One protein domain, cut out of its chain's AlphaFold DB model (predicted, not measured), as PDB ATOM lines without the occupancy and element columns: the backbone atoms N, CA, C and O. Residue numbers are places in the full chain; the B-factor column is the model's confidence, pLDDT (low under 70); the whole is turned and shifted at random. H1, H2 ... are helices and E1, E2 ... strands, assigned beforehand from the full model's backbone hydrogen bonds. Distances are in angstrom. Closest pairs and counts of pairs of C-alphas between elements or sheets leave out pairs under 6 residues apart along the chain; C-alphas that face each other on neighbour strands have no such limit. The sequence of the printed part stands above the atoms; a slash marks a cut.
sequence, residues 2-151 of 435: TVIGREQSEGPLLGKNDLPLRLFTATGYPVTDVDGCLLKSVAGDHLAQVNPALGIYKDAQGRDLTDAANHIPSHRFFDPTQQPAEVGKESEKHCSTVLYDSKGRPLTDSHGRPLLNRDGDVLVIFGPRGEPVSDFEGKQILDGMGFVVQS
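This is residues 2 to 151 of the 435 residues of an uncharacterized protein of Lygus hesperus (UniProt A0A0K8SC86). Little regular structure: mostly loops in two halves, one built round the hairpin E1-E2, the other holding the small antiparallel pairs E3-E6 and E4-E5 with H1 at its edge, while residues 2 to 7 stick out. Of 150 printed residues, 25 are in named elements, in the order E1 E2 H1 E3 E4 E5 E6, mostly strand. The whole is compact, radius of gyration of the C-alphas 15.2 A, spans 44 by 38 by 24 A.

E1, residues 48 to 51, and E2, 56 to 59, form an antiparallel hairpin at 175 degrees, with N 49 and O 58 2.8 A apart. H1, residues 89 to 92, is too short for an O i to N i+4 pair; its one O i to N i+3 pair is within hydrogen-bond range. E3, residues 99 to 101, is antiparallel to E6, 141 to 143, with N 100 and O 142 2.9 A apart. E4, residues 124 to 126, and E5, 132 to 135, form an antiparallel hairpin, with N 125 and O 134 2.8 A apart. E1 and E3 are apart.

E1 begins at C-alpha 48 (-54.952, 4.270, 3.759) and spans 9.8 A. E6 ends at C-alpha 143 (-58.555, 23.724, -3.318).

The printed part has no cut. The links E2 to H1 and E3 to E4 are long. Residues 2 to 10, 86 to 91 and 150 to 151 have pLDDT under 70.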
ATOM      1  N   THR A   2     -66.788  -2.134  22.188       31.06
ATOM      2  CA  THR A   2     -66.462  -0.856  21.556       31.06
ATOM      3  C   THR A   2     -65.058  -0.981  20.969       31.06
ATOM      4  O   THR A   2     -64.105  -1.176  21.721       31.06
ATOM      5  N   VAL A   3     -64.925  -0.949  19.642       31.92
ATOM      6  CA  VAL A   3     -63.611  -0.872  18.990       31.92
ATOM      7  C   VAL A   3     -63.116   0.553  19.191       31.92
ATOM      8  O   VAL A   3     -63.626   1.494  18.593       31.92
ATOM      9  N   ILE A   4     -62.178   0.705  20.120       33.84
ATOM     10  CA  ILE A   4     -61.489   1.960  20.400       33.84
ATOM     11  C   ILE A   4     -60.631   2.264  19.170       33.84
ATOM     12  O   ILE A   4     -59.653   1.561  18.911       33.84
ATOM     13  N   GLY A   5     -61.021   3.282  18.402       35.97
ATOM     14  CA  GLY A   5     -60.174   3.872  17.372       35.97
ATOM     15  C   GLY A   5     -58.913   4.406  18.038       35.97
ATOM     16  O   GLY A   5     -58.958   5.406  18.748       35.97
ATOM     17  N   ARG A   6     -57.792   3.702  17.871       40.16
ATOM     18  CA  ARG A   6     -56.483   4.299  18.124       40.16
ATOM     19  C   ARG A   6     -56.232   5.269  16.981       40.16
ATOM     20  O   ARG A   6     -56.160   4.828  15.836       40.16
ATOM     21  N   GLU A   7     -56.147   6.553  17.309       43.97
ATOM     22  CA  GLU A   7     -55.669   7.600  16.410       43.97
ATOM     23  C   GLU A   7     -54.395   7.104  15.714       43.97
ATOM     24  O   GLU A   7     -53.439   6.667  16.365       43.97
ATOM     25  N   GLN A   8     -54.410   7.087  14.378       56.44
ATOM     26  CA  GLN A   8     -53.178   6.933  13.617       56.44
ATOM     27  C   GLN A   8     -52.268   8.106  13.986       56.44
ATOM     28  O   GLN A   8     -52.704   9.252  13.986       56.44
ATOM     29  N   SER A   9     -51.017   7.797  14.336       50.97
ATOM     30  CA  SER A   9     -49.970   8.788  14.594       50.97
ATOM     31  C   SER A   9     -49.948   9.834  13.476       50.97
ATOM     32  O   SER A   9     -49.726   9.470  12.324       50.97
ATOM     33  N   GLU A  10     -50.119  11.114  13.821       64.94
ATOM     34  CA  GLU A  10     -49.986  12.240  12.880       64.94
ATOM     35  C   GLU A  10     -48.533  12.493  12.436       64.94
ATOM     36  O   GLU A  10     -48.288  13.314  11.558       64.94
ATOM     37  N   GLY A  11     -47.561  11.796  13.034       79.69
ATOM     38  CA  GLY A  11     -46.161  11.856  12.628       79.69
ATOM     39  C   GLY A  11     -45.858  11.058  11.351       79.69
ATOM     40  O   GLY A  11     -46.628  10.168  10.976       79.69
ATOM     41  N   PRO A  12     -44.713  11.337  10.705       90.94
ATOM     42  CA  PRO A  12     -44.287  10.632   9.504       90.94
ATOM     43  C   PRO A  12     -44.140   9.132   9.765       90.94
ATOM     44  O   PRO A  12     -43.614   8.695  10.793       90.94
ATOM     45  N   LEU A  13     -44.606   8.329   8.812       93.06
ATOM     46  CA  LEU A  13     -44.445   6.887   8.832       93.06
ATOM     47  C   LEU A  13     -43.049   6.547   8.319       93.06
ATOM     48  O   LEU A  13     -42.705   6.861   7.178       93.06
ATOM     49  N   LEU A  14     -42.265   5.882   9.162       92.38
ATOM     50  CA  LEU A  14     -40.882   5.521   8.872       92.38
ATOM     51  C   LEU A  14     -40.740   4.004   8.699       92.38
ATOM     52  O   LEU A  14     -41.395   3.209   9.380       92.38
ATOM     53  N   GLY A  15     -39.893   3.616   7.752       87.94
ATOM     54  CA  GLY A  15     -39.517   2.242   7.455       87.94
ATOM     55  C   GLY A  15     -38.125   1.899   7.979       87.94
ATOM     56  O   GLY A  15     -37.704   2.331   9.051       87.94
ATOM     57  N   LYS A  16     -37.394   1.078   7.221       85.12
ATOM     58  CA  LYS A  16     -36.017   0.706   7.571       85.12
ATOM     59  C   LYS A  16     -35.109   1.939   7.535       85.12
ATOM     60  O   LYS A  16     -35.245   2.774   6.648       85.12
ATOM     61  N   ASN A  17     -34.150   2.002   8.462       87.75
ATOM     62  CA  ASN A  17     -33.168   3.090   8.585       87.75
ATOM     63  C   ASN A  17     -33.795   4.485   8.767       87.75
ATOM     64  O   ASN A  17     -33.229   5.463   8.289       87.75
ATOM     65  N   ASP A  18     -34.968   4.563   9.405       89.62
ATOM     66  CA  ASP A  18     -35.724   5.807   9.606       89.62
ATOM     67  C   ASP A  18     -36.054   6.551   8.299       89.62
ATOM     68  O   ASP A  18     -36.290   7.758   8.292       89.62
ATOM     69  N   LEU A  19     -36.091   5.826   7.173       92.50
ATOM     70  CA  LEU A  19     -36.482   6.391   5.890       92.50
ATOM     71  C   LEU A  19     -38.009   6.528   5.805       92.50
ATOM     72  O   LEU A  19     -38.722   5.583   6.160       92.50
ATOM     73  N   PRO A  20     -38.525   7.659   5.298       94.44
ATOM     74  CA  PRO A  20     -39.943   7.847   5.036       94.44
ATOM     75  C   PRO A  20     -40.568   6.753   4.171       94.44
ATOM     76  O   PRO A  20     -39.976   6.304   3.188       94.44
ATOM     77  N   LEU A  21     -41.801   6.366   4.496       95.31
ATOM     78  CA  LEU A  21     -42.555   5.445   3.657       95.31
ATOM     79  C   LEU A  21     -43.092   6.121   2.387       95.31
ATOM     80  O   LEU A  21     -43.630   7.228   2.415       95.31
ATOM     81  N   ARG A  22     -43.015   5.398   1.272       94.56
ATOM     82  CA  ARG A  22     -43.488   5.714  -0.077       94.56
ATOM     83  C   ARG A  22     -44.427   4.610  -0.531       94.56
ATOM     84  O   ARG A  22     -44.005   3.556  -1.005       94.56
ATOM     85  N   LEU A  23     -45.714   4.839  -0.313       96.25
ATOM     86  CA  LEU A  23     -46.748   3.844  -0.546       96.25
ATOM     87  C   LEU A  23     -47.727   4.329  -1.604       96.25
ATOM     88  O   LEU A  23     -48.104   5.502  -1.638       96.25
ATOM     89  N   PHE A  24     -48.191   3.387  -2.416       96.56
ATOM     90  CA  PHE A  24     -49.116   3.641  -3.508       96.56
ATOM     91  C   PHE A  24     -50.305   2.690  -3.429       96.56
ATOM     92  O   PHE A  24     -50.213   1.561  -2.955       96.56
ATOM     93  N   THR A  25     -51.449   3.137  -3.922       95.81
ATOM     94  CA  THR A  25     -52.566   2.251  -4.255       95.81
ATOM     95  C   THR A  25     -52.164   1.302  -5.389       95.81
ATOM     96  O   THR A  25     -51.242   1.585  -6.154       95.81
ATOM     97  N   ALA A  26     -52.925   0.223  -5.594       92.25
ATOM     98  CA  ALA A  26     -52.725  -0.674  -6.738       92.25
ATOM     99  C   ALA A  26     -52.769   0.055  -8.102       92.25
ATOM    100  O   ALA A  26     -52.115  -0.362  -9.057       92.25
ATOM    101  N   THR A  27     -53.513   1.164  -8.183       91.19
ATOM    102  CA  THR A  27     -53.604   2.038  -9.366       91.19
ATOM    103  C   THR A  27     -52.460   3.050  -9.492       91.19
ATOM    104  O   THR A  27     -52.501   3.883 -10.386       91.19
ATOM    105  N   GLY A  28     -51.470   3.024  -8.597       92.88
ATOM    106  CA  GLY A  28     -50.289   3.892  -8.661       92.88
ATOM    107  C   GLY A  28     -50.455   5.285  -8.043       92.88
ATOM    108  O   GLY A  28     -49.510   6.064  -8.078       92.88
ATOM    109  N   TYR A  29     -51.607   5.613  -7.446       94.62
ATOM    110  CA  TYR A  29     -51.783   6.877  -6.713       94.62
ATOM    111  C   TYR A  29     -51.090   6.818  -5.346       94.62
ATOM    112  O   TYR A  29     -51.266   5.807  -4.660       94.62
ATOM    113  N   PRO A  30     -50.365   7.867  -4.925       95.69
ATOM    114  CA  PRO A  30     -49.668   7.900  -3.647       95.69
ATOM    115  C   PRO A  30     -50.653   7.957  -2.478       95.69
ATOM    116  O   PRO A  30     -51.723   8.562  -2.569       95.69
ATOM    117  N   VAL A  31     -50.275   7.337  -1.361       96.00
ATOM    118  CA  VAL A  31     -50.977   7.468  -0.073       96.00
ATOM    119  C   VAL A  31     -50.094   8.067   1.020       96.00
ATOM    120  O   VAL A  31     -50.603   8.407   2.082       96.00
ATOM    121  N   THR A  32     -48.798   8.241   0.760       95.19
ATOM    122  CA  THR A  32     -47.874   9.010   1.599       95.19
ATOM    123  C   THR A  32     -47.155  10.073   0.772       95.19
ATOM    124  O   THR A  32     -46.990   9.912  -0.438       95.19
ATOM    125  N   ASP A  33     -46.748  11.167   1.413       93.31
ATOM    126  CA  ASP A  33     -45.935  12.210   0.781       93.31
ATOM    127  C   ASP A  33     -44.423  11.912   0.848       93.31
ATOM    128  O   ASP A  33     -43.991  10.817   1.228       93.31
ATOM    129  N   VAL A  34     -43.604  12.904   0.471       91.31
ATOM    130  CA  VAL A  34     -42.134  12.827   0.497       91.31
ATOM    131  C   VAL A  34     -41.539  12.812   1.920       91.31
ATOM    132  O   VAL A  34     -40.411  12.365   2.120       91.31
ATOM    133  N   ASP A  35     -42.295  13.165   2.949       92.56
ATOM    134  CA  ASP A  35     -41.832  13.066   4.336       92.56
ATOM    135  C   ASP A  35     -42.363  11.794   5.020       92.56
ATOM    136  O   ASP A  35     -41.961  11.467   6.133       92.56
ATOM    137  N   GLY A  36     -43.201  11.012   4.327       93.44
ATOM    138  CA  GLY A  36     -43.808   9.787   4.848       93.44
ATOM    139  C   GLY A  36     -45.100  10.052   5.617       93.44
ATOM    140  O   GLY A  36     -45.616   9.152   6.283       93.44
ATOM    141  N   CYS A  37     -45.641  11.266   5.537       94.00
ATOM    142  CA  CYS A  37     -46.918  11.611   6.137       94.00
ATOM    143  C   CYS A  37     -48.054  10.980   5.335       94.00
ATOM    144  O   CYS A  37     -48.056  10.978   4.103       94.00
ATOM    145  N   LEU A  38     -49.035  10.433   6.048       94.56
ATOM    146  CA  LEU A  38     -50.195   9.790   5.449       94.56
ATOM    147  C   LEU A  38     -51.128  10.843   4.845       94.56
ATOM    148  O   LEU A  38     -51.630  11.727   5.542       94.56
ATOM    149  N   LEU A  39     -51.387  10.715   3.550       95.25
ATOM    150  CA  LEU A  39     -52.209  11.646   2.798       95.25
ATOM    151  C   LEU A  39     -53.686  11.541   3.197       95.25
ATOM    152  O   LEU A  39     -54.193  10.472   3.563       95.25
ATOM    153  N   LYS A  40     -54.381  12.676   3.093       93.69
ATOM    154  CA  LYS A  40     -55.814  12.815   3.366       93.69
ATOM    155  C   LYS A  40     -56.545  13.255   2.102       93.69
ATOM    156  O   LYS A  40     -55.980  13.963   1.272       93.69
ATOM    157  N   SER A  41     -57.795  12.832   1.957       94.06
ATOM    158  CA  SER A  41     -58.707  13.352   0.939       94.06
ATOM    159  C   SER A  41     -59.131  14.789   1.259       94.06
ATOM    160  O   SER A  41     -58.896  15.283   2.363       94.06
ATOM    161  N   VAL A  42     -59.808  15.448   0.316       93.06
ATOM    162  CA  VAL A  42     -60.390  16.787   0.529       93.06
ATOM    163  C   VAL A  42     -61.415  16.804   1.675       93.06
ATOM    164  O   VAL A  42     -61.607  17.825   2.320       93.06
ATOM    165  N   ALA A  43     -62.035  15.657   1.977       91.75
ATOM    166  CA  ALA A  43     -62.953  15.495   3.106       91.75
ATOM    167  C   ALA A  43     -62.233  15.322   4.461       91.75
ATOM    168  O   ALA A  43     -62.882  15.278   5.501       91.75
ATOM    169  N   GLY A  44     -60.899  15.216   4.460       89.50
ATOM    170  CA  GLY A  44     -60.080  15.003   5.653       89.50
ATOM    171  C   GLY A  44     -59.821  13.534   6.001       89.50
ATOM    172  O   GLY A  44     -59.052  13.262   6.923       89.50
ATOM    173  N   ASP A  45     -60.396  12.587   5.255       91.44
ATOM    174  CA  ASP A  45     -60.218  11.152   5.506       91.44
ATOM    175  C   ASP A  45     -58.846  10.655   5.045       91.44
ATOM    176  O   ASP A  45     -58.416  10.950   3.928       91.44
ATOM    177  N   HIS A  46     -58.183   9.839   5.864       91.88
ATOM    178  CA  HIS A  46     -56.952   9.157   5.467       91.88
ATOM    179  C   HIS A  46     -57.188   8.214   4.282       91.88
ATOM    180  O   HIS A  46     -58.144   7.439   4.262       91.88
ATOM    181  N   LEU A  47     -56.276   8.234   3.307       92.38
ATOM    182  CA  LEU A  47     -56.398   7.407   2.098       92.38
ATOM    183  C   LEU A  47     -56.069   5.924   2.326       92.38
ATOM    184  O   LEU A  47     -56.353   5.081   1.468       92.38
ATOM    185  N   ALA A  48     -55.438   5.602   3.455       94.31
ATOM    186  CA  ALA A  48     -54.952   4.270   3.759       94.31
ATOM    187  C   ALA A  48     -54.853   4.003   5.264       94.31
ATOM    188  O   ALA A  48     -54.639   4.901   6.074       94.31
ATOM    189  N   GLN A  49     -54.922   2.727   5.629       93.94
ATOM    190  CA  GLN A  49     -54.564   2.230   6.943       93.94
ATOM    191  C   GLN A  49     -53.157   1.627   6.891       93.94
ATOM    192  O   GLN A  49     -52.938   0.561   6.311       93.94
ATOM    193  N   VAL A  50     -52.203   2.309   7.521       93.25
ATOM    194  CA  VAL A  50     -50.798   1.892   7.564       93.25
ATOM    195  C   VAL A  50     -50.347   1.723   9.012       93.25
ATOM    196  O   VAL A  50     -50.513   2.624   9.832       93.25
ATOM    197  N   ASN A  51     -49.790   0.553   9.325       91.06
ATOM    198  CA  ASN A  51     -49.110   0.259  10.581       91.06
ATOM    199  C   ASN A  51     -47.907  -0.660  10.297       91.06
ATOM    200  O   ASN A  51     -48.076  -1.883  10.227       91.06
ATOM    201  N   PRO A  52     -46.695  -0.093  10.154       88.44
ATOM    202  CA  PRO A  52     -45.504  -0.855   9.790       88.44
ATOM    203  C   PRO A  52     -45.128  -1.922  10.821       88.44
ATOM    204  O   PRO A  52     -44.718  -3.018  10.444       88.44
ATOM    205  N   ALA A  53     -45.344  -1.644  12.113       87.06
ATOM    206  CA  ALA A  53     -45.056  -2.576  13.205       87.06
ATOM    207  C   ALA A  53     -45.949  -3.829  13.172       87.06
ATOM    208  O   ALA A  53     -45.542  -4.890  13.636       87.06
ATOM    209  N   LEU A  54     -47.157  -3.707  12.613       87.94
ATOM    210  CA  LEU A  54     -48.100  -4.813  12.431       87.94
ATOM    211  C   LEU A  54     -48.119  -5.359  10.994       87.94
ATOM    212  O   LEU A  54     -48.916  -6.246  10.698       87.94
ATOM    213  N   GLY A  55     -47.284  -4.828  10.093       87.56
ATOM    214  CA  GLY A  55     -47.282  -5.208   8.678       87.56
ATOM    215  C   GLY A  55     -48.567  -4.837   7.926       87.56
ATOM    216  O   GLY A  55     -48.892  -5.472   6.925       87.56
ATOM    217  N   ILE A  56     -49.321  -3.845   8.406       92.50
ATOM    218  CA  ILE A  56     -50.583  -3.419   7.792       92.50
ATOM    219  C   ILE A  56     -50.286  -2.316   6.778       92.50
ATOM    220  O   ILE A  56     -49.791  -1.254   7.151       92.50
ATOM    221  N   TYR A  57     -50.631  -2.559   5.515       95.81
ATOM    222  CA  TYR A  57     -50.494  -1.605   4.412       95.81
ATOM    223  C   TYR A  57     -51.712  -1.729   3.498       95.81
ATOM    224  O   TYR A  57     -51.662  -2.405   2.470       95.81
ATOM    225  N   LYS A  58     -52.837  -1.141   3.908       96.31
ATOM    226  CA  LYS A  58     -54.114  -1.272   3.200       96.31
ATOM    227  C   LYS A  58     -54.637   0.083   2.744       96.31
ATOM    228  O   LYS A  58     -54.522   1.054   3.481       96.31
ATOM    229  N   ASP A  59     -55.226   0.155   1.556       93.00
ATOM    230  CA  ASP A  59     -55.973   1.340   1.128       93.00
ATOM    231  C   ASP A  59     -57.325   1.456   1.856       93.00
ATOM    232  O   ASP A  59     -57.722   0.570   2.619       93.00
ATOM    233  N   ALA A  60     -58.054   2.548   1.615       86.94
ATOM    234  CA  ALA A  60     -59.384   2.777   2.186       86.94
ATOM    235  C   ALA A  60     -60.427   1.689   1.836       86.94
ATOM    236  O   ALA A  60     -61.469   1.606   2.482       86.94
ATOM    237  N   GLN A  61     -60.168   0.846   0.830       88.81
ATOM    238  CA  GLN A  61     -61.021  -0.281   0.439       88.81
ATOM    239  C   GLN A  61     -60.511  -1.631   0.981       88.81
ATOM    240  O   GLN A  61     -61.092  -2.672   0.673       88.81
ATOM    241  N   GLY A  62     -59.439  -1.645   1.779       92.06
ATOM    242  CA  GLY A  62     -58.849  -2.858   2.346       92.06
ATOM    243  C   GLY A  62     -57.947  -3.646   1.386       92.06
ATOM    244  O   GLY A  62     -57.557  -4.775   1.705       92.06
ATOM    245  N   ARG A  63     -57.597  -3.090   0.221       95.00
ATOM    246  CA  ARG A  63     -56.663  -3.704  -0.739       95.00
ATOM    247  C   ARG A  63     -55.225  -3.416  -0.329       95.00
ATOM    248  O   ARG A  63     -54.960  -2.397   0.300       95.00
ATOM    249  N   ASP A  64     -54.301  -4.310  -0.671       97.25
ATOM    250  CA  ASP A  64     -52.880  -4.084  -0.396       97.25
ATOM    251  C   ASP A  64     -52.357  -2.854  -1.140       97.25
ATOM    252  O   ASP A  64     -52.619  -2.665  -2.330       97.25
ATOM    253  N   LEU A  65     -51.605  -2.029  -0.414       97.44
ATOM    254  CA  LEU A  65     -50.770  -0.988  -0.997       97.44
ATOM    255  C   LEU A  65     -49.541  -1.614  -1.650       97.44
ATOM    256  O   LEU A  65     -49.174  -2.754  -1.362       97.44
ATOM    257  N   THR A  66     -48.878  -0.841  -2.496       96.88
ATOM    258  CA  THR A  66     -47.635  -1.238  -3.145       96.88
ATOM    259  C   THR A  66     -46.500  -0.286  -2.807       96.88
ATOM    260  O   THR A  66     -46.731   0.874  -2.461       96.88
ATOM    261  N   ASP A  67     -45.269  -0.768  -2.939       95.25
ATOM    262  CA  ASP A  67     -44.092   0.094  -3.030       95.25
ATOM    263  C   ASP A  67     -43.994   0.752  -4.424       95.25
ATOM    264  O   ASP A  67     -44.859   0.555  -5.292       95.25
ATOM    265  N   ALA A  68     -42.930   1.534  -4.643       93.19
ATOM    266  CA  ALA A  68     -42.644   2.168  -5.930       93.19
ATOM    267  C   ALA A  68     -42.439   1.156  -7.079       93.19
ATOM    268  O   ALA A  68     -42.726   1.458  -8.233       93.19
ATOM    269  N   ALA A  69     -42.008  -0.071  -6.775       93.69
ATOM    270  CA  ALA A  69     -41.781  -1.140  -7.748       93.69
ATOM    271  C   ALA A  69     -43.021  -2.032  -7.979       93.69
ATOM    272  O   ALA A  69     -42.921  -3.072  -8.631       93.69
ATOM    273  N   ASN A  70     -44.196  -1.623  -7.480       95.00
ATOM    274  CA  ASN A  70     -45.462  -2.357  -7.583       95.00
ATOM    275  C   ASN A  70     -45.458  -3.725  -6.865       95.00
ATOM    276  O   ASN A  70     -46.195  -4.643  -7.232       95.00
ATOM    277  N   HIS A  71     -44.647  -3.887  -5.823       96.31
ATOM    278  CA  HIS A  71     -44.713  -5.048  -4.946       96.31
ATOM    279  C   HIS A  71     -45.707  -4.812  -3.811       96.31
ATOM    280  O   HIS A  71     -45.752  -3.731  -3.233       96.31
ATOM    281  N   ILE A  72     -46.468  -5.845  -3.453       96.62
ATOM    282  CA  ILE A  72     -47.342  -5.868  -2.267       96.62
ATOM    283  C   ILE A  72     -46.576  -6.364  -1.024       96.62
ATOM    284  O   ILE A  72     -45.548  -7.024  -1.189       96.62
ATOM    285  N   PRO A  73     -47.082  -6.173   0.210       95.12
ATOM    286  CA  PRO A  73     -46.351  -6.505   1.439       95.12
ATOM    287  C   PRO A  73     -45.920  -7.970   1.578       95.12
ATOM    288  O   PRO A  73     -44.920  -8.261   2.227       95.12
ATOM    289  N   SER A  74     -46.655  -8.909   0.973       93.94
ATOM    290  CA  SER A  74     -46.304 -10.336   0.987       93.94
ATOM    291  C   SER A  74     -45.171 -10.699   0.018       93.94
ATOM    292  O   SER A  74     -44.692 -11.833   0.022       93.94
ATOM    293  N   HIS A  75     -44.768  -9.778  -0.856       95.88
ATOM    294  CA  HIS A  75     -43.712 -10.001  -1.829       95.88
ATOM    295  C   HIS A  75     -42.330  -9.824  -1.189       95.88
ATOM    296  O   HIS A  75     -42.074  -8.863  -0.468       95.88
ATOM    297  N   ARG A  76     -41.386 -10.720  -1.501       95.19
ATOM    298  CA  ARG A  76     -40.050 -10.741  -0.870       95.19
ATOM    299  C   ARG A  76     -39.199  -9.486  -1.111       95.19
ATOM    300  O   ARG A  76     -38.245  -9.259  -0.377       95.19
ATOM    301  N   PHE A  77     -39.506  -8.735  -2.170       95.00
ATOM    302  CA  PHE A  77     -38.801  -7.509  -2.559       95.00
ATOM    303  C   PHE A  77     -39.597  -6.240  -2.255       95.00
ATOM    304  O   PHE A  77     -39.258  -5.188  -2.780       95.00
ATOM    305  N   PHE A  78     -40.652  -6.342  -1.444       95.12
ATOM    306  CA  PHE A  78     -41.387  -5.172  -0.991       95.12
ATOM    307  C   PHE A  78     -40.473  -4.234  -0.200       95.12
ATOM    308  O   PHE A  78     -39.946  -4.607   0.855       95.12
ATOM    309  N   ASP A  79     -40.302  -3.023  -0.715       94.44
ATOM    310  CA  ASP A  79     -39.515  -1.970  -0.093       94.44
ATOM    311  C   ASP A  79     -40.292  -0.649  -0.101       94.44
ATOM    312  O   ASP A  79     -40.152   0.167  -1.016       94.44
ATOM    313  N   PRO A  80     -41.099  -0.397   0.943       94.38
ATOM    314  CA  PRO A  80     -41.932   0.789   1.018       94.38
ATOM    315  C   PRO A  80     -41.126   2.049   1.339       94.38
ATOM    316  O   PRO A  80     -41.736   3.048   1.677       94.38
ATOM    317  N   THR A  81     -39.790   2.025   1.306       94.19
ATOM    318  CA  THR A  81     -38.949   3.225   1.466       94.19
ATOM    319  C   THR A  81     -38.407   3.752   0.140       94.19
ATOM    320  O   THR A  81     -37.833   4.840   0.098       94.19
ATOM    321  N   GLN A  82     -38.611   3.020  -0.963       90.44
ATOM    322  CA  GLN A  82     -38.148   3.459  -2.276       90.44
ATOM    323  C   GLN A  82     -39.038   4.553  -2.853       90.44
ATOM    324  O   GLN A  82     -40.256   4.415  -2.935       90.44
ATOM    325  N   GLN A  83     -38.404   5.633  -3.294       84.00
ATOM    326  CA  GLN A  83     -39.054   6.688  -4.058       84.00
ATOM    327  C   GLN A  83     -39.267   6.228  -5.514       84.00
ATOM    328  O   GLN A  83     -38.430   5.489  -6.041       84.00
ATOM    329  N   PRO A  84     -40.344   6.676  -6.185       82.75
ATOM    330  CA  PRO A  84     -40.427   6.637  -7.643       82.75
ATOM    331  C   PRO A  84     -39.186   7.269  -8.275       82.75
ATOM    332  O   PRO A  84     -38.581   8.167  -7.686       82.75
ATOM    333  N   ALA A  85     -38.816   6.838  -9.481       72.75
ATOM    334  CA  ALA A  85     -37.796   7.554 -10.238       72.75
ATOM    335  C   ALA A  85     -38.241   9.019 -10.394       72.75
ATOM    336  O   ALA A  85     -39.351   9.276 -10.852       72.75
ATOM    337  N   GLU A  86     -37.419   9.978  -9.961       63.78
ATOM    338  CA  GLU A  86     -37.767  11.396 -10.085       63.78
ATOM    339  C   GLU A  86     -37.848  11.783 -11.562       63.78
ATOM    340  O   GLU A  86     -36.878  11.626 -12.310       63.78
ATOM    341  N   VAL A  87     -38.996  12.321 -11.980       61.09
ATOM    342  CA  VAL A  87     -39.177  12.840 -13.334       61.09
ATOM    343  C   VAL A  87     -39.547  14.322 -13.287       61.09
ATOM    344  O   VAL A  87     -40.581  14.720 -12.761       61.09
ATOM    345  N   GLY A  88     -38.694  15.133 -13.917       56.56
ATOM    346  CA  GLY A  88     -38.990  16.503 -14.340       56.56
ATOM    347  C   GLY A  88     -38.842  17.593 -13.271       56.56
ATOM    348  O   GLY A  88     -39.095  17.393 -12.095       56.56
ATOM    349  N   LYS A  89     -38.501  18.811 -13.716       63.28
ATOM    350  CA  LYS A  89     -38.408  20.027 -12.876       63.28
ATOM    351  C   LYS A  89     -39.735  20.451 -12.232       63.28
ATOM    352  O   LYS A  89     -39.774  21.402 -11.462       63.28
ATOM    353  N   GLU A  90     -40.845  19.828 -12.616       68.00
ATOM    354  CA  GLU A  90     -42.172  20.211 -12.135       68.00
ATOM    355  C   GLU A  90     -42.430  19.763 -10.695       68.00
ATOM    356  O   GLU A  90     -43.208  20.415 -10.004       68.00
ATOM    357  N   SER A  91     -41.724  18.735 -10.212       67.38
ATOM    358  CA  SER A  91     -41.748  18.307  -8.807       67.38
ATOM    359  C   SER A  91     -41.130  19.337  -7.850       67.38
ATOM    360  O   SER A  91     -41.457  19.346  -6.667       67.38
ATOM    361  N   GLU A  92     -40.279  20.238  -8.356       75.62
ATOM    362  CA  GLU A  92     -39.653  21.323  -7.586       75.62
ATOM    363  C   GLU A  92     -40.574  22.546  -7.416       75.62
ATOM    364  O   GLU A  92     -40.248  23.476  -6.672       75.62
ATOM    365  N   LYS A  93     -41.716  22.587  -8.120       79.88
ATOM    366  CA  LYS A  93     -42.694  23.672  -7.977       79.88
ATOM    367  C   LYS A  93     -43.388  23.580  -6.620       79.88
ATOM    368  O   LYS A  93     -43.418  22.537  -5.979       79.88
ATOM    369  N   HIS A  94     -43.967  24.692  -6.187       85.75
ATOM    370  CA  HIS A  94     -44.660  24.765  -4.913       85.75
ATOM    371  C   HIS A  94     -45.968  25.527  -5.077       85.75
ATOM    372  O   HIS A  94     -45.987  26.668  -5.545       85.75
ATOM    373  N   CYS A  95     -47.065  24.896  -4.681       85.38
ATOM    374  CA  CYS A  95     -48.383  25.505  -4.671       85.38
ATOM    375  C   CYS A  95     -48.574  26.297  -3.376       85.38
ATOM    376  O   CYS A  95     -48.081  25.919  -2.318       85.38
ATOM    377  N   SER A  96     -49.309  27.406  -3.434       83.06
ATOM    378  CA  SER A  96     -49.649  28.193  -2.240       83.06
ATOM    379  C   SER A  96     -50.770  27.572  -1.398       83.06
ATOM    380  O   SER A  96     -51.093  28.087  -0.333       83.06
ATOM    381  N   THR A  97     -51.402  26.511  -1.899       84.81
ATOM    382  CA  THR A  97     -52.488  25.770  -1.253       84.81
ATOM    383  C   THR A  97     -52.315  24.283  -1.526       84.81
ATOM    384  O   THR A  97     -51.681  23.903  -2.512       84.81
ATOM    385  N   VAL A  98     -52.928  23.456  -0.679       93.31
ATOM    386  CA  VAL A  98     -53.119  22.035  -0.968       93.31
ATOM    387  C   VAL A  98     -54.144  21.896  -2.094       93.31
ATOM    388  O   VAL A  98     -55.162  22.597  -2.091       93.31
ATOM    389  N   LEU A  99     -53.853  21.026  -3.058       95.69
ATOM    390  CA  LEU A  99     -54.683  20.775  -4.232       95.69
ATOM    391  C   LEU A  99     -55.203  19.345  -4.247       95.69
ATOM    392  O   LEU A  99     -54.510  18.416  -3.829       95.69
ATOM    393  N   TYR A 100     -56.394  19.176  -4.811       96.69
ATOM    394  CA  TYR A 100     -57.067  17.892  -4.962       96.69
ATOM    395  C   TYR A 100     -57.593  17.720  -6.386       96.69
ATOM    396  O   TYR A 100     -57.856  18.697  -7.083       96.69
ATOM    397  N   ASP A 101     -57.759  16.481  -6.831       94.75
ATOM    398  CA  ASP A 101     -58.470  16.192  -8.072       94.75
ATOM    399  C   ASP A 101     -59.990  16.274  -7.881       94.75
ATOM    400  O   ASP A 101     -60.514  16.373  -6.769       94.75
ATOM    401  N   SER A 102     -60.719  16.155  -8.988       90.62
ATOM    402  CA  SER A 102     -62.188  16.086  -9.004       90.62
ATOM    403  C   SER A 102     -62.807  14.949  -8.166       90.62
ATOM    404  O   SER A 102     -64.008  14.973  -7.906       90.62
ATOM    405  N   LYS A 103     -62.022  13.950  -7.740       91.75
ATOM    406  CA  LYS A 103     -62.453  12.855  -6.854       91.75
ATOM    407  C   LYS A 103     -62.048  13.093  -5.394       91.75
ATOM    408  O   LYS A 103     -62.265  12.215  -4.561       91.75
ATOM    409  N   GLY A 104     -61.453  14.242  -5.078       93.38
ATOM    410  CA  GLY A 104     -60.989  14.591  -3.742       93.38
ATOM    411  C   GLY A 104     -59.687  13.907  -3.326       93.38
ATOM    412  O   GLY A 104     -59.382  13.885  -2.134       93.38
ATOM    413  N   ARG A 105     -58.919  13.331  -4.261       95.50
ATOM    414  CA  ARG A 105     -57.584  12.775  -3.984       95.50
ATOM    415  C   ARG A 105     -56.546  13.896  -4.033       95.50
ATOM    416  O   ARG A 105     -56.628  14.733  -4.927       95.50
ATOM    417  N   PRO A 106     -55.582  13.933  -3.107       96.44
ATOM    418  CA  PRO A 106     -54.580  14.983  -3.068       96.44
ATOM    419  C   PRO A 106     -53.660  14.904  -4.283       96.44
ATOM    420  O   PRO A 106     -53.250  13.826  -4.716       96.44
ATOM    421  N   LEU A 107     -53.334  16.078  -4.808       96.56
ATOM    422  CA  LEU A 107     -52.383  16.299  -5.891       96.56
ATOM    423  C   LEU A 107     -51.094  16.960  -5.391       96.56
ATOM    424  O   LEU A 107     -50.056  16.881  -6.046       96.56
ATOM    425  N   THR A 108     -51.153  17.592  -4.220       95.69
ATOM    426  CA  THR A 108     -50.000  18.105  -3.478       95.69
ATOM    427  C   THR A 108     -50.028  17.572  -2.050       95.69
ATOM    428  O   THR A 108     -51.076  17.161  -1.551       95.69
ATOM    429  N   ASP A 109     -48.891  17.618  -1.368       93.12
ATOM    430  CA  ASP A 109     -48.840  17.374   0.072       93.12
ATOM    431  C   ASP A 109     -49.340  18.579   0.893       93.12
ATOM    432  O   ASP A 109     -49.775  19.597   0.343       93.12
ATOM    433  N   SER A 110     -49.275  18.468   2.225       90.88
ATOM    434  CA  SER A 110     -49.706  19.518   3.160       90.88
ATOM    435  C   SER A 110     -48.864  20.790   3.100       90.88
ATOM    436  O   SER A 110     -49.310  21.836   3.566       90.88
ATOM    437  N   HIS A 111     -47.652  20.706   2.555       90.19
ATOM    438  CA  HIS A 111     -46.804  21.863   2.320       90.19
ATOM    439  C   HIS A 111     -47.097  22.493   0.960       90.19
ATOM    440  O   HIS A 111     -46.721  23.631   0.762       90.19
ATOM    441  N   GLY A 112     -47.811  21.824   0.050       90.31
ATOM    442  CA  GLY A 112     -48.062  22.305  -1.308       90.31
ATOM    443  C   GLY A 112     -47.024  21.820  -2.325       90.31
ATOM    444  O   GLY A 112     -46.998  22.332  -3.447       90.31
ATOM    445  N   ARG A 113     -46.184  20.835  -1.977       92.06
ATOM    446  CA  ARG A 113     -45.279  20.179  -2.935       92.06
ATOM    447  C   ARG A 113     -46.077  19.196  -3.805       92.06
ATOM    448  O   ARG A 113     -46.889  18.445  -3.259       92.06
ATOM    449  N   PRO A 114     -45.885  19.176  -5.133       93.75
ATOM    450  CA  PRO A 114     -46.574  18.253  -6.028       93.75
ATOM    451  C   PRO A 114     -46.289  16.794  -5.688       93.75
ATOM    452  O   PRO A 114     -45.148  16.407  -5.443       93.75
ATOM    453  N   LEU A 115     -47.339  15.979  -5.702       94.25
ATOM    454  CA  LEU A 115     -47.225  14.540  -5.509       94.25
ATOM    455  C   LEU A 115     -46.890  13.844  -6.829       94.25
ATOM    456  O   LEU A 115     -47.300  14.287  -7.904       94.25
ATOM    457  N   LEU A 116     -46.176  12.725  -6.718       92.69
ATOM    458  CA  LEU A 116     -45.846  11.847  -7.835       92.69
ATOM    459  C   LEU A 116     -46.698  10.576  -7.777       92.69
ATOM    460  O   LEU A 116     -46.949  10.040  -6.692       92.69
ATOM    461  N   ASN A 117     -47.111  10.066  -8.935       92.00
ATOM    462  CA  ASN A 117     -47.586   8.689  -9.029       92.00
ATOM    463  C   ASN A 117     -46.410   7.706  -8.845       92.00
ATOM    464  O   ASN A 117     -45.240   8.088  -8.758       92.00
ATOM    465  N   ARG A 118     -46.729   6.414  -8.791       92.12
ATOM    466  CA  ARG A 118     -45.730   5.344  -8.676       92.12
ATOM    467  C   ARG A 118     -44.700   5.349  -9.812       92.12
ATOM    468  O   ARG A 118     -43.550   4.987  -9.583       92.12
ATOM    469  N   ASP A 119     -45.117   5.745 -11.008       89.50
ATOM    470  CA  ASP A 119     -44.292   5.747 -12.217       89.50
ATOM    471  C   ASP A 119     -43.384   6.995 -12.305       89.50
ATOM    472  O   ASP A 119     -42.505   7.060 -13.163       89.50
ATOM    473  N   GLY A 120     -43.535   7.946 -11.372       88.25
ATOM    474  CA  GLY A 120     -42.741   9.170 -11.271       88.25
ATOM    475  C   GLY A 120     -43.389  10.406 -11.899       88.25
ATOM    476  O   GLY A 120     -42.784  11.476 -11.861       88.25
ATOM    477  N   ASP A 121     -44.604  10.302 -12.442       88.00
ATOM    478  CA  ASP A 121     -45.301  11.435 -13.053       88.00
ATOM    479  C   ASP A 121     -45.903  12.361 -11.993       88.00
ATOM    480  O   ASP A 121     -46.544  11.915 -11.036       88.00
ATOM    481  N   VAL A 122     -45.755  13.669 -12.203       91.44
ATOM    482  CA  VAL A 122     -46.368  14.699 -11.359       91.44
ATOM    483  C   VAL A 122     -47.884  14.705 -11.554       91.44
ATOM    484  O   VAL A 122     -48.379  14.769 -12.677       91.44
ATOM    485  N   LEU A 123     -48.636  14.670 -10.452       92.69
ATOM    486  CA  LEU A 123     -50.100  14.592 -10.484       92.69
ATOM    487  C   LEU A 123     -50.790  15.925 -10.827       92.69
ATOM    488  O   LEU A 123     -51.967  15.923 -11.187       92.69
ATOM    489  N   VAL A 124     -50.077  17.050 -10.721       91.88
ATOM    490  CA  VAL A 124     -50.538  18.393 -11.109       91.88
ATOM    491  C   VAL A 124     -49.883  18.795 -12.423       91.88
ATOM    492  O   VAL A 124     -48.661  18.778 -12.539       91.88
ATOM    493  N   ILE A 125     -50.684  19.261 -13.376       87.44
ATOM    494  CA  ILE A 125     -50.182  19.970 -14.549       87.44
ATOM    495  C   ILE A 125     -50.099  21.447 -14.218       87.44
ATOM    496  O   ILE A 125     -51.096  22.102 -13.887       87.44
ATOM    497  N   PHE A 126     -48.898  21.979 -14.374       85.69
ATOM    498  CA  PHE A 126     -48.658  23.396 -14.243       85.69
ATOM    499  C   PHE A 126     -48.762  24.093 -15.590       85.69
ATOM    500  O   PHE A 126     -48.252  23.632 -16.609       85.69
ATOM    501  N   GLY A 127     -49.390  25.256 -15.563       79.19
ATOM    502  CA  GLY A 127     -49.336  26.212 -16.638       79.19
ATOM    503  C   GLY A 127     -47.914  26.734 -16.825       79.19
ATOM    504  O   GLY A 127     -47.032  26.589 -15.965       79.19
ATOM    505  N   PRO A 128     -47.667  27.384 -17.960       72.75
ATOM    506  CA  PRO A 128     -46.348  27.899 -18.290       72.75
ATOM    507  C   PRO A 128     -45.899  29.071 -17.393       72.75
ATOM    508  O   PRO A 128     -44.720  29.441 -17.412       72.75
ATOM    509  N   ARG A 129     -46.776  29.636 -16.547       74.75
ATOM    510  CA  ARG A 129     -46.393  30.594 -15.490       74.75
ATOM    511  C   ARG A 129     -46.143  29.930 -14.136       74.75
ATOM    512  O   ARG A 129     -45.788  30.613 -13.183       74.75
ATOM    513  N   GLY A 130     -46.247  28.604 -14.063       78.12
ATOM    514  CA  GLY A 130     -46.073  27.838 -12.832       78.12
ATOM    515  C   GLY A 130     -47.325  27.796 -11.956       78.12
ATOM    516  O   GLY A 130     -47.245  27.313 -10.833       78.12
ATOM    517  N   GLU A 131     -48.467  28.274 -12.448       83.50
ATOM    518  CA  GLU A 131     -49.761  28.103 -11.794       83.50
ATOM    519  C   GLU A 131     -50.285  26.673 -11.985       83.50
ATOM    520  O   GLU A 131     -50.057  26.083 -13.038       83.50
ATOM    521  N   PRO A 132     -50.987  26.083 -11.012       87.12
ATOM    522  CA  PRO A 132     -51.641  24.797 -11.216       87.12
ATOM    523  C   PRO A 132     -52.874  24.980 -12.121       87.12
ATOM    524  O   PRO A 132     -53.666  25.900 -11.913       87.12
ATOM    525  N   VAL A 133     -53.028  24.132 -13.143       86.12
ATOM    526  CA  VAL A 133     -54.091  24.268 -14.163       86.12
ATOM    527  C   VAL A 133     -55.050  23.085 -14.153       86.12
ATOM    528  O   VAL A 133     -56.263  23.277 -14.196       86.12
ATOM    529  N   SER A 134     -54.518  21.867 -14.111       86.12
ATOM    530  CA  SER A 134     -55.308  20.637 -14.139       86.12
ATOM    531  C   SER A 134     -54.612  19.529 -13.353       86.12
ATOM    532  O   SER A 134     -53.445  19.664 -12.978       86.12
ATOM    533  N   ASP A 135     -55.302  18.414 -13.129       89.31
ATOM    534  CA  ASP A 135     -54.623  17.169 -12.784       89.31
ATOM    535  C   ASP A 135     -53.887  16.605 -14.017       89.31
ATOM    536  O   ASP A 135     -54.030  17.107 -15.143       89.31
ATOM    537  N   PHE A 136     -53.081  15.569 -13.804       86.31
ATOM    538  CA  PHE A 136     -52.326  14.886 -14.860       86.31
ATOM    539  C   PHE A 136     -53.210  14.224 -15.932       86.31
ATOM    540  O   PHE A 136     -52.732  13.951 -17.031       86.31
ATOM    541  N   GLU A 137     -54.500  14.005 -15.650       83.12
ATOM    542  CA  GLU A 137     -55.494  13.503 -16.607       83.12
ATOM    543  C   GLU A 137     -56.184  14.645 -17.386       83.12
ATOM    544  O   GLU A 137     -57.041  14.384 -18.233       83.12
ATOM    545  N   GLY A 138     -55.829  15.909 -17.121       79.25
ATOM    546  CA  GLY A 138     -56.403  17.092 -17.766       79.25
ATOM    547  C   GLY A 138     -57.725  17.575 -17.160       79.25
ATOM    548  O   GLY A 138     -58.420  18.374 -17.786       79.25
ATOM    549  N   LYS A 139     -58.105  17.102 -15.969       83.88
ATOM    550  CA  LYS A 139     -59.358  17.478 -15.293       83.88
ATOM    551  C   LYS A 139     -59.155  18.632 -14.317       83.88
ATOM    552  O   LYS A 139     -58.039  18.951 -13.913       83.88
ATOM    553  N   GLN A 140     -60.266  19.252 -13.928       84.75
ATOM    554  CA  GLN A 140     -60.277  20.346 -12.959       84.75
ATOM    555  C   GLN A 140     -59.695  19.915 -11.609       84.75
ATOM    556  O   GLN A 140     -59.905  18.787 -11.151       84.75
ATOM    557  N   ILE A 141     -59.012  20.860 -10.970       92.44
ATOM    558  CA  ILE A 141     -58.440  20.723  -9.632       92.44
ATOM    559  C   ILE A 141     -59.243  21.543  -8.626       92.44
ATOM    560  O   ILE A 141     -59.840  22.568  -8.967       92.44
ATOM    561  N   LEU A 142     -59.230  21.091  -7.381       92.12
ATOM    562  CA  LEU A 142     -59.921  21.693  -6.252       92.12
ATOM    563  C   LEU A 142     -58.906  22.225  -5.234       92.12
ATOM    564  O   LEU A 142     -57.813  21.674  -5.094       92.12
ATOM    565  N   ASP A 143     -59.274  23.276  -4.509       91.31
ATOM    566  CA  ASP A 143     -58.555  23.724  -3.318       91.31
ATOM    567  C   ASP A 143     -58.897  22.858  -2.088       91.31
ATOM    568  O   ASP A 143     -59.716  21.936  -2.149       91.31
ATOM    569  N   GLY A 144     -58.279  23.159  -0.941       87.88
ATOM    570  CA  GLY A 144     -58.547  22.455   0.320       87.88
ATOM    571  C   GLY A 144     -59.950  22.649   0.897       87.88
ATOM    572  O   GLY A 144     -60.297  21.981   1.865       87.88
ATOM    573  N   MET A 145     -60.759  23.529   0.307       87.56
ATOM    574  CA  MET A 145     -62.167  23.720   0.650       87.56
ATOM    575  C   MET A 145     -63.103  22.995  -0.331       87.56
ATOM    576  O   MET A 145     -64.321  23.025  -0.146       87.56
ATOM    577  N   GLY A 146     -62.559  22.335  -1.361       84.75
ATOM    578  CA  GLY A 146     -63.321  21.644  -2.397       84.75
ATOM    579  C   GLY A 146     -63.847  22.558  -3.509       84.75
ATOM    580  O   GLY A 146     -64.663  22.108  -4.313       84.75
ATOM    581  N   PHE A 147     -63.407  23.818  -3.582       83.19
ATOM    582  CA  PHE A 147     -63.767  24.722  -4.676       83.19
ATOM    583  C   PHE A 147     -62.806  24.571  -5.853       83.19
ATOM    584  O   PHE A 147     -61.610  24.366  -5.673       83.19
ATOM    585  N   VAL A 148     -63.327  24.709  -7.075       84.00
ATOM    586  CA  VAL A 148     -62.515  24.654  -8.297       84.00
ATOM    587  C   VAL A 148     -61.497  25.793  -8.304       84.00
ATOM    588  O   VAL A 148     -61.870  26.965  -8.207       84.00
ATOM    589  N   VAL A 149     -60.220  25.459  -8.488       82.31
ATOM    590  CA  VAL A 149     -59.175  26.464  -8.708       82.31
ATOM    591  C   VAL A 149     -59.292  26.964 -10.143       82.31
ATOM    592  O   VAL A 149     -59.064  26.225 -11.099       82.31
ATOM    593  N   GLN A 150     -59.658  28.232 -10.307       66.88
ATOM    594  CA  GLN A 150     -59.725  28.853 -11.626       66.88
ATOM    595  C   GLN A 150     -58.326  29.261 -12.096       66.88
ATOM    596  O   GLN A 150     -57.687  30.134 -11.508       66.88
ATOM    597  N   SER A 151     -57.870  28.649 -13.190       68.25
ATOM    598  CA  SER A 151     -56.714  29.120 -13.951       68.25
ATOM    599  C   SER A 151     -57.165  30.091 -15.039       68.25
ATOM    600  O   SER A 151     -58.146  29.860 -15.740       68.25
TER     601      SER A 151